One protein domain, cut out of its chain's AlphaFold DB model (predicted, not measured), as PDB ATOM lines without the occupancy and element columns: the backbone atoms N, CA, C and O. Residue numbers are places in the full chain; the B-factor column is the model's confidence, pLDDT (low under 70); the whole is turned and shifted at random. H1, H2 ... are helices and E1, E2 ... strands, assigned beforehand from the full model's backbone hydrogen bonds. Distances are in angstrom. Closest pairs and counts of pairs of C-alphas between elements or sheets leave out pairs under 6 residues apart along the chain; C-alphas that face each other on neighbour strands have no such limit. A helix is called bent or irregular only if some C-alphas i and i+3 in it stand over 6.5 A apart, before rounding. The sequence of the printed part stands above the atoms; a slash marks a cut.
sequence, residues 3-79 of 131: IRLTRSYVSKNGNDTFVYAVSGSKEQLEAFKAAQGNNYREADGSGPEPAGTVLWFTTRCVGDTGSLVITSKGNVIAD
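What this domain is: This is residues 3 to 79 of the 131 residues of an uncharacterized protein of Chryseobacterium sp (UniProt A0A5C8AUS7). A single five-stranded antiparallel sheet, strongly twisted and curled like part of a barrel, makes the body of this domain. One irregular helix, H1, packs on it beside the strands, with its nearest approaches to E5, E4, E2 and E3. The printed part has 77 residues, with one named helix and five named strands in the order E1, E2, H1, E3, E4, E5; across the sheet the order is E3, E2, E1, E4, E5. The class is mixed, helices and strands. The whole is compact and rounded, with a radius of gyration of the C-alphas of 12.1 A and spans of 32 by 27 by 24 A.

Where its parts are: In the sheet, E1 is residues 3 to 10, 19.9 A long, starting at C-alpha 3 (25.571, -10.829, 36.157); it bends by 60 degrees at residue 6. E2 is residues 16 to 23, 22.5 A long. E3 is residues 54 to 58, 13.4 A long. E4 is residues 65 to 70, 17.0 A long. E5 is residues 76 to 78, 7.0 A long, ending at C-alpha 78 (18.546, -15.316, 33.479). H1 is residues 26 to 39, 18.6 A long, starting at C-alpha 26 (19.642, -1.178, 45.539); it is irregular, with C-alphas 35 and 38 being 9.2 A apart.

How they stand to each other: E1 and E2 form a hairpin, antiparallel at 159 degrees between their directions, with N 6 and O 19 within hydrogen-bond range at 2.8 A. E3, an edge strand, is antiparallel to E2 at 150 degrees, with N 20 and O 56 at 2.9 A. Residues 41 to 42 pair antiparallel with residues 54 to 55 of E3. On the other side of E1 from E2, E4 is antiparallel to E1, with N 3 and O 66 at 2.8 A. The pairing of E4 is staggered: its residues 65 to 66 pair with E1 and its residues 68 to 70 with E5. E4 and E5 form a hairpin at 145 degrees, with N 69 and O 77 at 2.9 A. E5 is the other edge strand, apart from E1 and from E2. H1 is on the sheet at a height over the sheet of 8.2 A, over none of the strands, but only just: two of its C-alphas fall on each of E3, E4 and E5. The closest C-alphas of H1 and E5 are those of Ala 35 and Val 76, 6.4 A apart. The closest of H1 and E4 are those of Phe 32 and Ile 70, at 7.3 A. In H1, 8 of 10 O i to N i+4 pairs are within hydrogen-bond range.

The domain as a whole: The C-alphas farthest apart, those of Gly 14 and Glu 27, are 35.1 A apart. The printed part has no cut. The link from H1 to E3, residues 40 to 53, is long. The mean pLDDT of the printed part is 80.6, and residues 45 to 49 are under 70.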
ATOM      1  N   ILE A   3      24.824  -9.721  35.574       87.50
ATOM      2  CA  ILE A   3      25.571 -10.829  36.157       87.50
ATOM      3  C   ILE A   3      26.884 -11.058  35.440       87.50
ATOM      4  O   ILE A   3      26.983 -10.848  34.230       87.50
ATOM      5  N   ARG A   4      27.863 -11.536  36.201       85.81
ATOM      6  CA  ARG A   4      29.164 -11.965  35.700       85.81
ATOM      7  C   ARG A   4      29.510 -13.332  36.268       85.81
ATOM      8  O   ARG A   4      29.319 -13.556  37.460       85.81
ATOM      9  N   LEU A   5      29.984 -14.242  35.421       84.81
ATOM     10  CA  LEU A   5      30.410 -15.568  35.849       84.81
ATOM     11  C   LEU A   5      31.619 -15.432  36.777       84.81
ATOM     12  O   LEU A   5      32.630 -14.832  36.420       84.81
ATOM     13  N   THR A   6      31.501 -15.990  37.975       86.00
ATOM     14  CA  THR A   6      32.575 -16.001  38.971       86.00
ATOM     15  C   THR A   6      33.310 -17.331  38.936       86.00
ATOM     16  O   THR A   6      34.536 -17.372  38.914       86.00
ATOM     17  N   ARG A   7      32.559 -18.436  38.964       84.56
ATOM     18  CA  ARG A   7      33.106 -19.797  38.946       84.56
ATOM     19  C   ARG A   7      32.062 -20.802  38.487       84.56
ATOM     20  O   ARG A   7      30.865 -20.589  38.669       84.56
ATOM     21  N   SER A   8      32.526 -21.935  37.986       85.56
ATOM     22  CA  SER A   8      31.700 -23.099  37.674       85.56
ATOM     23  C   SER A   8      32.307 -24.343  38.310       85.56
ATOM     24  O   SER A   8      33.522 -24.524  38.272       85.56
ATOM     25  N   TYR A   9      31.476 -25.192  38.907       85.31
ATOM     26  CA  TYR A   9      31.902 -26.470  39.469       85.31
ATOM     27  C   TYR A   9      30.809 -27.522  39.302       85.31
ATOM     28  O   TYR A   9      29.622 -27.205  39.259       85.31
ATOM     29  N   VAL A  10      31.211 -28.787  39.253       84.12
ATOM     30  CA  VAL A  10      30.275 -29.911  39.244       84.12
ATOM     31  C   VAL A  10      29.892 -30.223  40.687       84.12
ATOM     32  O   VAL A  10      30.749 -30.456  41.543       84.12
ATOM     33  N   SER A  11      28.598 -30.176  40.989       77.69
ATOM     34  CA  SER A  11      28.076 -30.530  42.308       77.69
ATOM     35  C   SER A  11      28.260 -32.025  42.582       77.69
ATOM     36  O   SER A  11      28.328 -32.830  41.656       77.69
ATOM     37  N   LYS A  12      28.248 -32.428  43.860       75.38
ATOM     38  CA  LYS A  12      28.305 -33.844  44.285       75.38
ATOM     39  C   LYS A  12      27.248 -34.728  43.612       75.38
ATOM     40  O   LYS A  12      27.461 -35.924  43.474       75.38
ATOM     41  N   ASN A  13      26.145 -34.128  43.170       76.69
ATOM     42  CA  ASN A  13      25.056 -34.812  42.474       76.69
ATOM     43  C   ASN A  13      25.280 -34.933  40.951       76.69
ATOM     44  O   ASN A  13      24.343 -35.268  40.235       76.69
ATOM     45  N   GLY A  14      26.475 -34.611  40.440       79.00
ATOM     46  CA  GLY A  14      26.820 -34.687  39.014       79.00
ATOM     47  C   GLY A  14      26.288 -33.537  38.153       79.00
ATOM     48  O   GLY A  14      26.453 -33.565  36.941       79.00
ATOM     49  N   ASN A  15      25.659 -32.524  38.759       81.69
ATOM     50  CA  ASN A  15      25.103 -31.379  38.034       81.69
ATOM     51  C   ASN A  15      26.107 -30.225  37.959       81.69
ATOM     52  O   ASN A  15      26.613 -29.783  38.998       81.69
ATOM     53  N   ASP A  16      26.313 -29.674  36.764       84.50
ATOM     54  CA  ASP A  16      27.049 -28.425  36.577       84.50
ATOM     55  C   ASP A  16      26.364 -27.285  37.334       84.50
ATOM     56  O   ASP A  16      25.163 -27.051  37.200       84.50
ATOM     57  N   THR A  17      27.128 -26.585  38.168       87.06
ATOM     58  CA  THR A  17      26.678 -25.420  38.927       87.06
ATOM     59  C   THR A  17      27.542 -24.229  38.555       87.06
ATOM     60  O   THR A  17      28.757 -24.226  38.745       87.06
ATOM     61  N   PHE A  18      26.895 -23.192  38.049       87.06
ATOM     62  CA  PHE A  18      27.506 -21.931  37.671       87.06
ATOM     63  C   PHE A  18      27.135 -20.876  38.710       87.06
ATOM     64  O   PHE A  18      25.963 -20.704  39.059       87.06
ATOM     65  N   VAL A  19      28.148 -20.181  39.213       88.62
ATOM     66  CA  VAL A  19      28.021 -19.134  40.223       88.62
ATOM     67  C   VAL A  19      28.317 -17.801  39.570       88.62
ATOM     68  O   VAL A  19      29.398 -17.605  39.010       88.62
ATOM     69  N   TYR A  20      27.363 -16.890  39.684       88.38
ATOM     70  CA  TYR A  20      27.442 -15.554  39.122       88.38
ATOM     71  C   TYR A  20      27.399 -14.503  40.217       88.38
ATOM     72  O   TYR A  20      26.582 -14.597  41.131       88.38
ATOM     73  N   ALA A  21      28.213 -13.469  40.078       88.56
ATOM     74  CA  ALA A  21      28.084 -12.255  40.858       88.56
ATOM     75  C   ALA A  21      26.992 -11.364  40.270       88.56
ATOM     76  O   ALA A  21      26.969 -11.118  39.061       88.56
ATOM     77  N   VAL A  22      26.083 -10.891  41.120       88.25
ATOM     78  CA  VAL A  22      24.960 -10.030  40.746       88.25
ATOM     79  C   VAL A  22      25.289  -8.586  41.096       88.25
ATOM     80  O   VAL A  22      25.606  -8.262  42.237       88.25
ATOM     81  N   SER A  23      25.147  -7.701  40.114       84.62
ATOM     82  CA  SER A  23      25.281  -6.255  40.283       84.62
ATOM     83  C   SER A  23      24.041  -5.534  39.749       84.62
ATOM     84  O   SER A  23      23.457  -5.894  38.720       84.62
ATOM     85  N   GLY A  24      23.587  -4.513  40.466       82.75
ATOM     86  CA  GLY A  24      22.365  -3.786  40.132       82.75
ATOM     87  C   GLY A  24      22.123  -2.612  41.071       82.75
ATOM     88  O   GLY A  24      22.929  -2.344  41.960       82.75
ATOM     89  N   SER A  25      21.011  -1.910  40.864       84.50
ATOM     90  CA  SER A  25      20.557  -0.887  41.808       84.50
ATOM     91  C   SER A  25      20.094  -1.521  43.125       84.50
ATOM     92  O   SER A  25      19.766  -2.709  43.178       84.50
ATOM     93  N   LYS A  26      20.040  -0.723  44.197       81.62
ATOM     94  CA  LYS A  26      19.642  -1.178  45.539       81.62
ATOM     95  C   LYS A  26      18.272  -1.869  45.535       81.62
ATOM     96  O   LYS A  26      18.162  -2.996  46.001       81.62
ATOM     97  N   GLU A  27      17.292  -1.260  44.869       82.25
ATOM     98  CA  GLU A  27      15.934  -1.801  44.707       82.25
ATOM     99  C   GLU A  27      15.929  -3.179  44.026       82.25
ATOM    100  O   GLU A  27      15.171  -4.074  44.394       82.25
ATOM    101  N   GLN A  28      16.808  -3.378  43.040       80.75
ATOM    102  CA  GLN A  28      16.923  -4.656  42.342       80.75
ATOM    103  C   GLN A  28      17.547  -5.741  43.223       80.75
ATOM    104  O   GLN A  28      17.125  -6.893  43.155       80.75
ATOM    105  N   LEU A  29      18.535  -5.384  44.046       81.56
ATOM    106  CA  LEU A  29      19.162  -6.310  44.991       81.56
ATOM    107  C   LEU A  29      18.203  -6.691  46.125       81.56
ATOM    108  O   LEU A  29      18.172  -7.850  46.531       81.56
ATOM    109  N   GLU A  30      17.373  -5.759  46.591       83.62
ATOM    110  CA  GLU A  30      16.321  -6.044  47.572       83.62
ATOM    111  C   GLU A  30      15.252  -6.975  46.996       83.62
ATOM    112  O   GLU A  30      14.908  -7.981  47.619       83.62
ATOM    113  N   ALA A  31      14.796  -6.713  45.768       82.56
ATOM    114  CA  ALA A  31      13.876  -7.602  45.069       82.56
ATOM    115  C   ALA A  31      14.498  -8.988  44.824       82.56
ATOM    116  O   ALA A  31      13.819 -10.004  44.962       82.56
ATOM    117  N   PHE A  32      15.798  -9.053  44.516       83.19
ATOM    118  CA  PHE A  32      16.533 -10.311  44.381       83.19
ATOM    119  C   PHE A  32      16.612 -11.068  45.710       83.19
ATOM    120  O   PHE A  32      16.367 -12.272  45.739       83.19
ATOM    121  N   LYS A  33      16.911 -10.376  46.815       84.06
ATOM    122  CA  LYS A  33      16.958 -10.959  48.161       84.06
ATOM    123  C   LYS A  33      15.594 -11.513  48.570       84.06
ATOM    124  O   LYS A  33      15.520 -12.635  49.062       84.06
ATOM    125  N   ALA A  34      14.521 -10.772  48.298       83.88
ATOM    126  CA  ALA A  34      13.151 -11.223  48.532       83.88
ATOM    127  C   ALA A  34      12.783 -12.442  47.668       83.88
ATOM    128  O   ALA A  34      12.197 -13.398  48.167       83.88
ATOM    129  N   ALA A  35      13.170 -12.435  46.391       80.88
ATOM    130  CA  ALA A  35      12.908 -13.516  45.442       80.88
ATOM    131  C   ALA A  35      13.703 -14.801  45.745       80.88
ATOM    132  O   ALA A  35      13.206 -15.908  45.547       80.88
ATOM    133  N   GLN A  36      14.946 -14.678  46.217       78.94
ATOM    134  CA  GLN A  36      15.779 -15.825  46.589       78.94
ATOM    135  C   GLN A  36      15.451 -16.389  47.971       78.94
ATOM    136  O   GLN A  36      15.613 -17.598  48.180       78.94
ATOM    137  N   GLY A  37      15.018 -15.537  48.906       78.88
ATOM    138  CA  GLY A  37      14.704 -15.922  50.278       78.88
ATOM    139  C   GLY A  37      15.847 -16.716  50.908       78.88
ATOM    140  O   GLY A  37      16.979 -16.246  50.998       78.88
ATOM    141  N   ASN A  38      15.569 -17.963  51.282       75.56
ATOM    142  CA  ASN A  38      16.522 -18.867  51.934       75.56
ATOM    143  C   ASN A  38      17.706 -19.303  51.055       75.56
ATOM    144  O   ASN A  38      18.668 -19.867  51.572       75.56
ATOM    145  N   ASN A  39      17.642 -19.088  49.739       72.62
ATOM    146  CA  ASN A  39      18.734 -19.428  48.827       72.62
ATOM    147  C   ASN A  39      19.724 -18.277  48.632       72.62
ATOM    148  O   ASN A  39      20.745 -18.478  47.974       72.62
ATOM    149  N   TYR A  40      19.438 -17.106  49.215       82.00
ATOM    150  CA  TYR A  40      20.300 -15.939  49.136       82.00
ATOM    151  C   TYR A  40      21.682 -16.251  49.711       82.00
ATOM    152  O   TYR A  40      21.824 -16.747  50.832       82.00
ATOM    153  N   ARG A  41      22.708 -15.974  48.914       82.94
ATOM    154  CA  ARG A  41      24.105 -16.257  49.225       82.94
ATOM    155  C   ARG A  41      24.930 -15.028  48.894       82.94
ATOM    156  O   ARG A  41      24.780 -14.447  47.823       82.94
ATOM    157  N   GLU A  42      25.835 -14.688  49.794       85.19
ATOM    158  CA  GLU A  42      26.792 -13.602  49.610       85.19
ATOM    159  C   GLU A  42      28.200 -14.177  49.491       85.19
ATOM    160  O   GLU A  42      28.506 -15.253  50.015       85.19
ATOM    161  N   ALA A  43      29.054 -13.475  48.756       81.25
ATOM    162  CA  ALA A  43      30.470 -13.758  48.710       81.25
ATOM    163  C   ALA A  43      31.078 -13.447  50.079       81.25
ATOM    164  O   ALA A  43      30.897 -12.365  50.628       81.25
ATOM    165  N   ASP A  44      31.836 -14.399  50.598       75.62
ATOM    166  CA  ASP A  44      32.564 -14.294  51.864       75.62
ATOM    167  C   ASP A  44      33.919 -13.559  51.697       75.62
ATOM    168  O   ASP A  44      34.642 -13.325  52.653       75.62
ATOM    169  N   GLY A  45      34.272 -13.158  50.468       64.69
ATOM    170  CA  GLY A  45      35.573 -12.556  50.131       64.69
ATOM    171  C   GLY A  45      36.666 -13.580  49.803       64.69
ATOM    172  O   GLY A  45      37.754 -13.214  49.379       64.69
ATOM    173  N   SER A  46      36.361 -14.874  49.910       60.59
ATOM    174  CA  SER A  46      37.216 -15.994  49.488       60.59
ATOM    175  C   SER A  46      37.265 -16.218  47.964       60.59
ATOM    176  O   SER A  46      37.885 -17.169  47.491       60.59
ATOM    177  N   GLY A  47      36.592 -15.368  47.182       63.88
ATOM    178  CA  GLY A  47      36.566 -15.408  45.718       63.88
ATOM    179  C   GLY A  47      37.164 -14.144  45.086       63.88
ATOM    180  O   GLY A  47      37.630 -13.265  45.800       63.88
ATOM    181  N   PRO A  48      37.118 -14.010  43.747       65.88
ATOM    182  CA  PRO A  48      37.594 -12.807  43.052       65.88
ATOM    183  C   PRO A  48      36.703 -11.572  43.280       65.88
ATOM    184  O   PRO A  48      37.038 -10.480  42.835       65.88
ATOM    185  N   GLU A  49      35.560 -11.746  43.944       68.56
ATOM    186  CA  GLU A  49      34.572 -10.705  44.209       68.56
ATOM    187  C   GLU A  49      34.653 -10.274  45.685       68.56
ATOM    188  O   GLU A  49      34.913 -11.114  46.556       68.56
ATOM    189  N   PRO A  50      34.402  -8.991  45.995       74.62
ATOM    190  CA  PRO A  50      34.476  -8.478  47.357       74.62
ATOM    191  C   PRO A  50      33.446  -9.139  48.282       74.62
ATOM    192  O   PRO A  50      32.358  -9.544  47.855       74.62
ATOM    193  N   ALA A  51      33.788  -9.219  49.571       74.12
ATOM    194  CA  ALA A  51      32.883  -9.710  50.603       74.12
ATOM    195  C   ALA A  51      31.578  -8.890  50.613       74.12
ATOM    196  O   ALA A  51      31.609  -7.662  50.540       74.12
ATOM    197  N   GLY A  52      30.434  -9.571  50.670       76.25
ATOM    198  CA  GLY A  52      29.104  -8.961  50.563       76.25
ATOM    199  C   GLY A  52      28.546  -8.873  49.138       76.25
ATOM    200  O   GLY A  52      27.445  -8.363  48.943       76.25
ATOM    201  N   THR A  53      29.255  -9.386  48.126       83.19
ATOM    202  CA  THR A  53      28.703  -9.468  46.763       83.19
ATOM    203  C   THR A  53      27.604 -10.521  46.693       83.19
ATOM    204  O   THR A  53      27.809 -11.666  47.091       83.19
ATOM    205  N   VAL A  54      26.445 -10.168  46.145       87.19
ATOM    206  CA  VAL A  54      25.326 -11.102  45.980       87.19
ATOM    207  C   VAL A  54      25.665 -12.155  44.928       87.19
ATOM    208  O   VAL A  54      26.034 -11.819  43.802       87.19
ATOM    209  N   LEU A  55      25.513 -13.431  45.276       87.31
ATOM    210  CA  LEU A  55      25.798 -14.558  44.397       87.31
ATOM    211  C   LEU A  55      24.510 -15.244  43.944       87.31
ATOM    212  O   LEU A  55      23.618 -15.542  44.737       87.31
ATOM    213  N   TRP A  56      24.448 -15.562  42.656       87.19
ATOM    214  CA  TRP A  56      23.376 -16.331  42.046       87.19
ATOM    215  C   TRP A  56      23.897 -17.677  41.549       87.19
ATOM    216  O   TRP A  56      24.861 -17.748  40.786       87.19
ATOM    217  N   PHE A  57      23.243 -18.748  41.987       86.25
ATOM    218  CA  PHE A  57      23.591 -20.123  41.650       86.25
ATOM    219  C   PHE A  57      22.581 -20.655  40.642       86.25
ATOM    220  O   PHE A  57      21.374 -20.627  40.884       86.25
ATOM    221  N   THR A  58      23.073 -21.161  39.518       84.62
ATOM    222  CA  THR A  58      22.240 -21.749  38.468       84.62
ATOM    223  C   THR A  58      22.902 -22.998  37.912       84.62
ATOM    224  O   THR A  58      24.122 -23.088  37.835       84.62
ATOM    225  N   THR A  59      22.097 -23.965  37.488       83.62
ATOM    226  CA  THR A  59      22.580 -25.147  36.763       83.62
ATOM    227  C   THR A  59      22.640 -24.932  35.251       83.62
ATOM    228  O   THR A  59      23.143 -25.771  34.513       83.62
ATOM    229  N   ARG A  60      22.125 -23.797  34.763       79.75
ATOM    230  CA  ARG A  60      22.166 -23.419  33.347       79.75
ATOM    231  C   ARG A  60      23.192 -22.318  33.131       79.75
ATOM    232  O   ARG A  60      23.081 -21.259  33.745       79.75
ATOM    233  N   CYS A  61      24.147 -22.562  32.238       78.38
ATOM    234  CA  CYS A  61      25.125 -21.558  31.837       78.38
ATOM    235  C   CYS A  61      24.450 -20.425  31.048       78.38
ATOM    236  O   CYS A  61      23.639 -20.680  30.158       78.38
ATOM    237  N   VAL A  62      24.790 -19.182  31.391       76.75
ATOM    238  CA  VAL A  62      24.309 -17.957  30.733       76.75
ATOM    239  C   VAL A  62      25.409 -17.331  29.860       76.75
ATOM    240  O   VAL A  62      25.113 -16.465  29.048       76.75
ATOM    241  N   GLY A  63      26.659 -17.792  29.976       75.38
ATOM    242  CA  GLY A  63      27.850 -17.167  29.385       75.38
ATOM    243  C   GLY A  63      28.631 -16.350  30.420       75.38
ATOM    244  O   GLY A  63      28.265 -16.337  31.589       75.38
ATOM    245  N   ASP A  64      29.703 -15.664  30.024       78.94
ATOM    246  CA  ASP A  64      30.557 -14.912  30.962       78.94
ATOM    247  C   ASP A  64      29.859 -13.702  31.589       78.94
ATOM    248  O   ASP A  64      30.131 -13.325  32.731       78.94
ATOM    249  N   THR A  65      28.934 -13.090  30.849       81.69
ATOM    250  CA  THR A  65      28.125 -11.963  31.317       81.69
ATOM    251  C   THR A  65      26.684 -12.106  30.852       81.69
ATOM    252  O   THR A  65      26.399 -12.692  29.811       81.69
ATOM    253  N   GLY A  66      25.752 -11.564  31.631       82.44
ATOM    254  CA  GLY A  66      24.335 -11.654  31.314       82.44
ATOM    255  C   GLY A  66      23.485 -10.699  32.133       82.44
ATOM    256  O   GLY A  66      23.987  -9.835  32.855       82.44
ATOM    257  N   SER A  67      22.172 -10.868  32.022       84.19
ATOM    258  CA  SER A  67      21.201 -10.121  32.816       84.19
ATOM    259  C   SER A  67      20.253 -11.071  33.537       84.19
ATOM    260  O   SER A  67      19.916 -12.128  33.014       84.19
ATOM    261  N   LEU A  68      19.818 -10.691  34.736       83.75
ATOM    262  CA  LEU A  68      18.774 -11.383  35.487       83.75
ATOM    263  C   LEU A  68      17.468 -10.598  35.447       83.75
ATOM    264  O   LEU A  68      17.466  -9.364  35.558       83.75
ATOM    265  N   VAL A  69      16.373 -11.346  35.372       83.19
ATOM    266  CA  VAL A  69      14.994 -10.867  35.435       83.19
ATOM    267  C   VAL A  69      14.257 -11.639  36.525       83.19
ATOM    268  O   VAL A  69      14.356 -12.862  36.636       83.19
ATOM    269  N   ILE A  70      13.505 -10.908  37.345       82.88
ATOM    270  CA  ILE A  70      12.601 -11.488  38.335       82.88
ATOM    271  C   ILE A  70      11.270 -11.708  37.630       82.88
ATOM    272  O   ILE A  70      10.643 -10.770  37.143       82.88
ATOM    273  N   THR A  71      10.861 -12.963  37.521       78.00
ATOM    274  CA  THR A  71       9.563 -13.317  36.943       78.00
ATOM    275  C   THR A  71       8.427 -12.876  37.861       78.00
ATOM    276  O   THR A  71       8.596 -12.806  39.075       78.00
ATOM    277  N   SER A  72       7.220 -12.701  37.316       71.62
ATOM    278  CA  SER A  72       6.011 -12.388  38.101       71.62
ATOM    279  C   SER A  72       5.665 -13.439  39.168       71.62
ATOM    280  O   SER A  72       4.845 -13.181  40.039       71.62
ATOM    281  N   LYS A  73       6.290 -14.624  39.116       71.00
ATOM    282  CA  LYS A  73       6.182 -15.686  40.129       71.00
ATOM    283  C   LYS A  73       7.215 -15.554  41.258       71.00
ATOM    284  O   LYS A  73       7.363 -16.486  42.038       71.00
ATOM    285  N   GLY A  74       7.983 -14.465  41.291       70.00
ATOM    286  CA  GLY A  74       9.045 -14.238  42.271       70.00
ATOM    287  C   GLY A  74      10.302 -15.080  42.050       70.00
ATOM    288  O   GLY A  74      11.173 -15.094  42.904       70.00
ATOM    289  N   ASN A  75      10.433 -15.782  40.916       77.62
ATOM    290  CA  ASN A  75      11.645 -16.549  40.616       77.62
ATOM    291  C   ASN A  75      12.653 -15.682  39.867       77.62
ATOM    292  O   ASN A  75      12.282 -15.028  38.885       77.62
ATOM    293  N   VAL A  76      13.918 -15.736  40.276       81.44
ATOM    294  CA  VAL A  76      15.015 -15.083  39.558       81.44
ATOM    295  C   VAL A  76      15.542 -16.006  38.467       81.44
ATOM    296  O   VAL A  76      16.056 -17.087  38.755       81.44
ATOM    297  N   ILE A  77      15.432 -15.567  37.216       81.44
ATOM    298  CA  ILE A  77      15.942 -16.294  36.054       81.44
ATOM    299  C   ILE A  77      16.879 -15.404  35.242       81.44
ATOM    300  O   ILE A  77      16.765 -14.179  35.254       81.44
ATOM    301  N   ALA A  78      17.790 -16.026  34.499       82.12
ATOM    302  CA  ALA A  78      18.546 -15.316  33.479       82.12
ATOM    303  C   ALA A  78      17.629 -14.858  32.346       82.12
ATOM    304  O   ALA A  78      16.804 -15.635  31.849       82.12
ATOM    305  N   ASP A  79      17.809 -13.610  31.918       79.94
ATOM    306  CA  ASP A  79      17.214 -13.136  30.682       79.94
ATOM    307  C   ASP A  79      17.875 -13.871  29.519       79.94
ATOM    308  O   ASP A  79      19.020 -13.632  29.143       79.94
TER     309      ASP A  79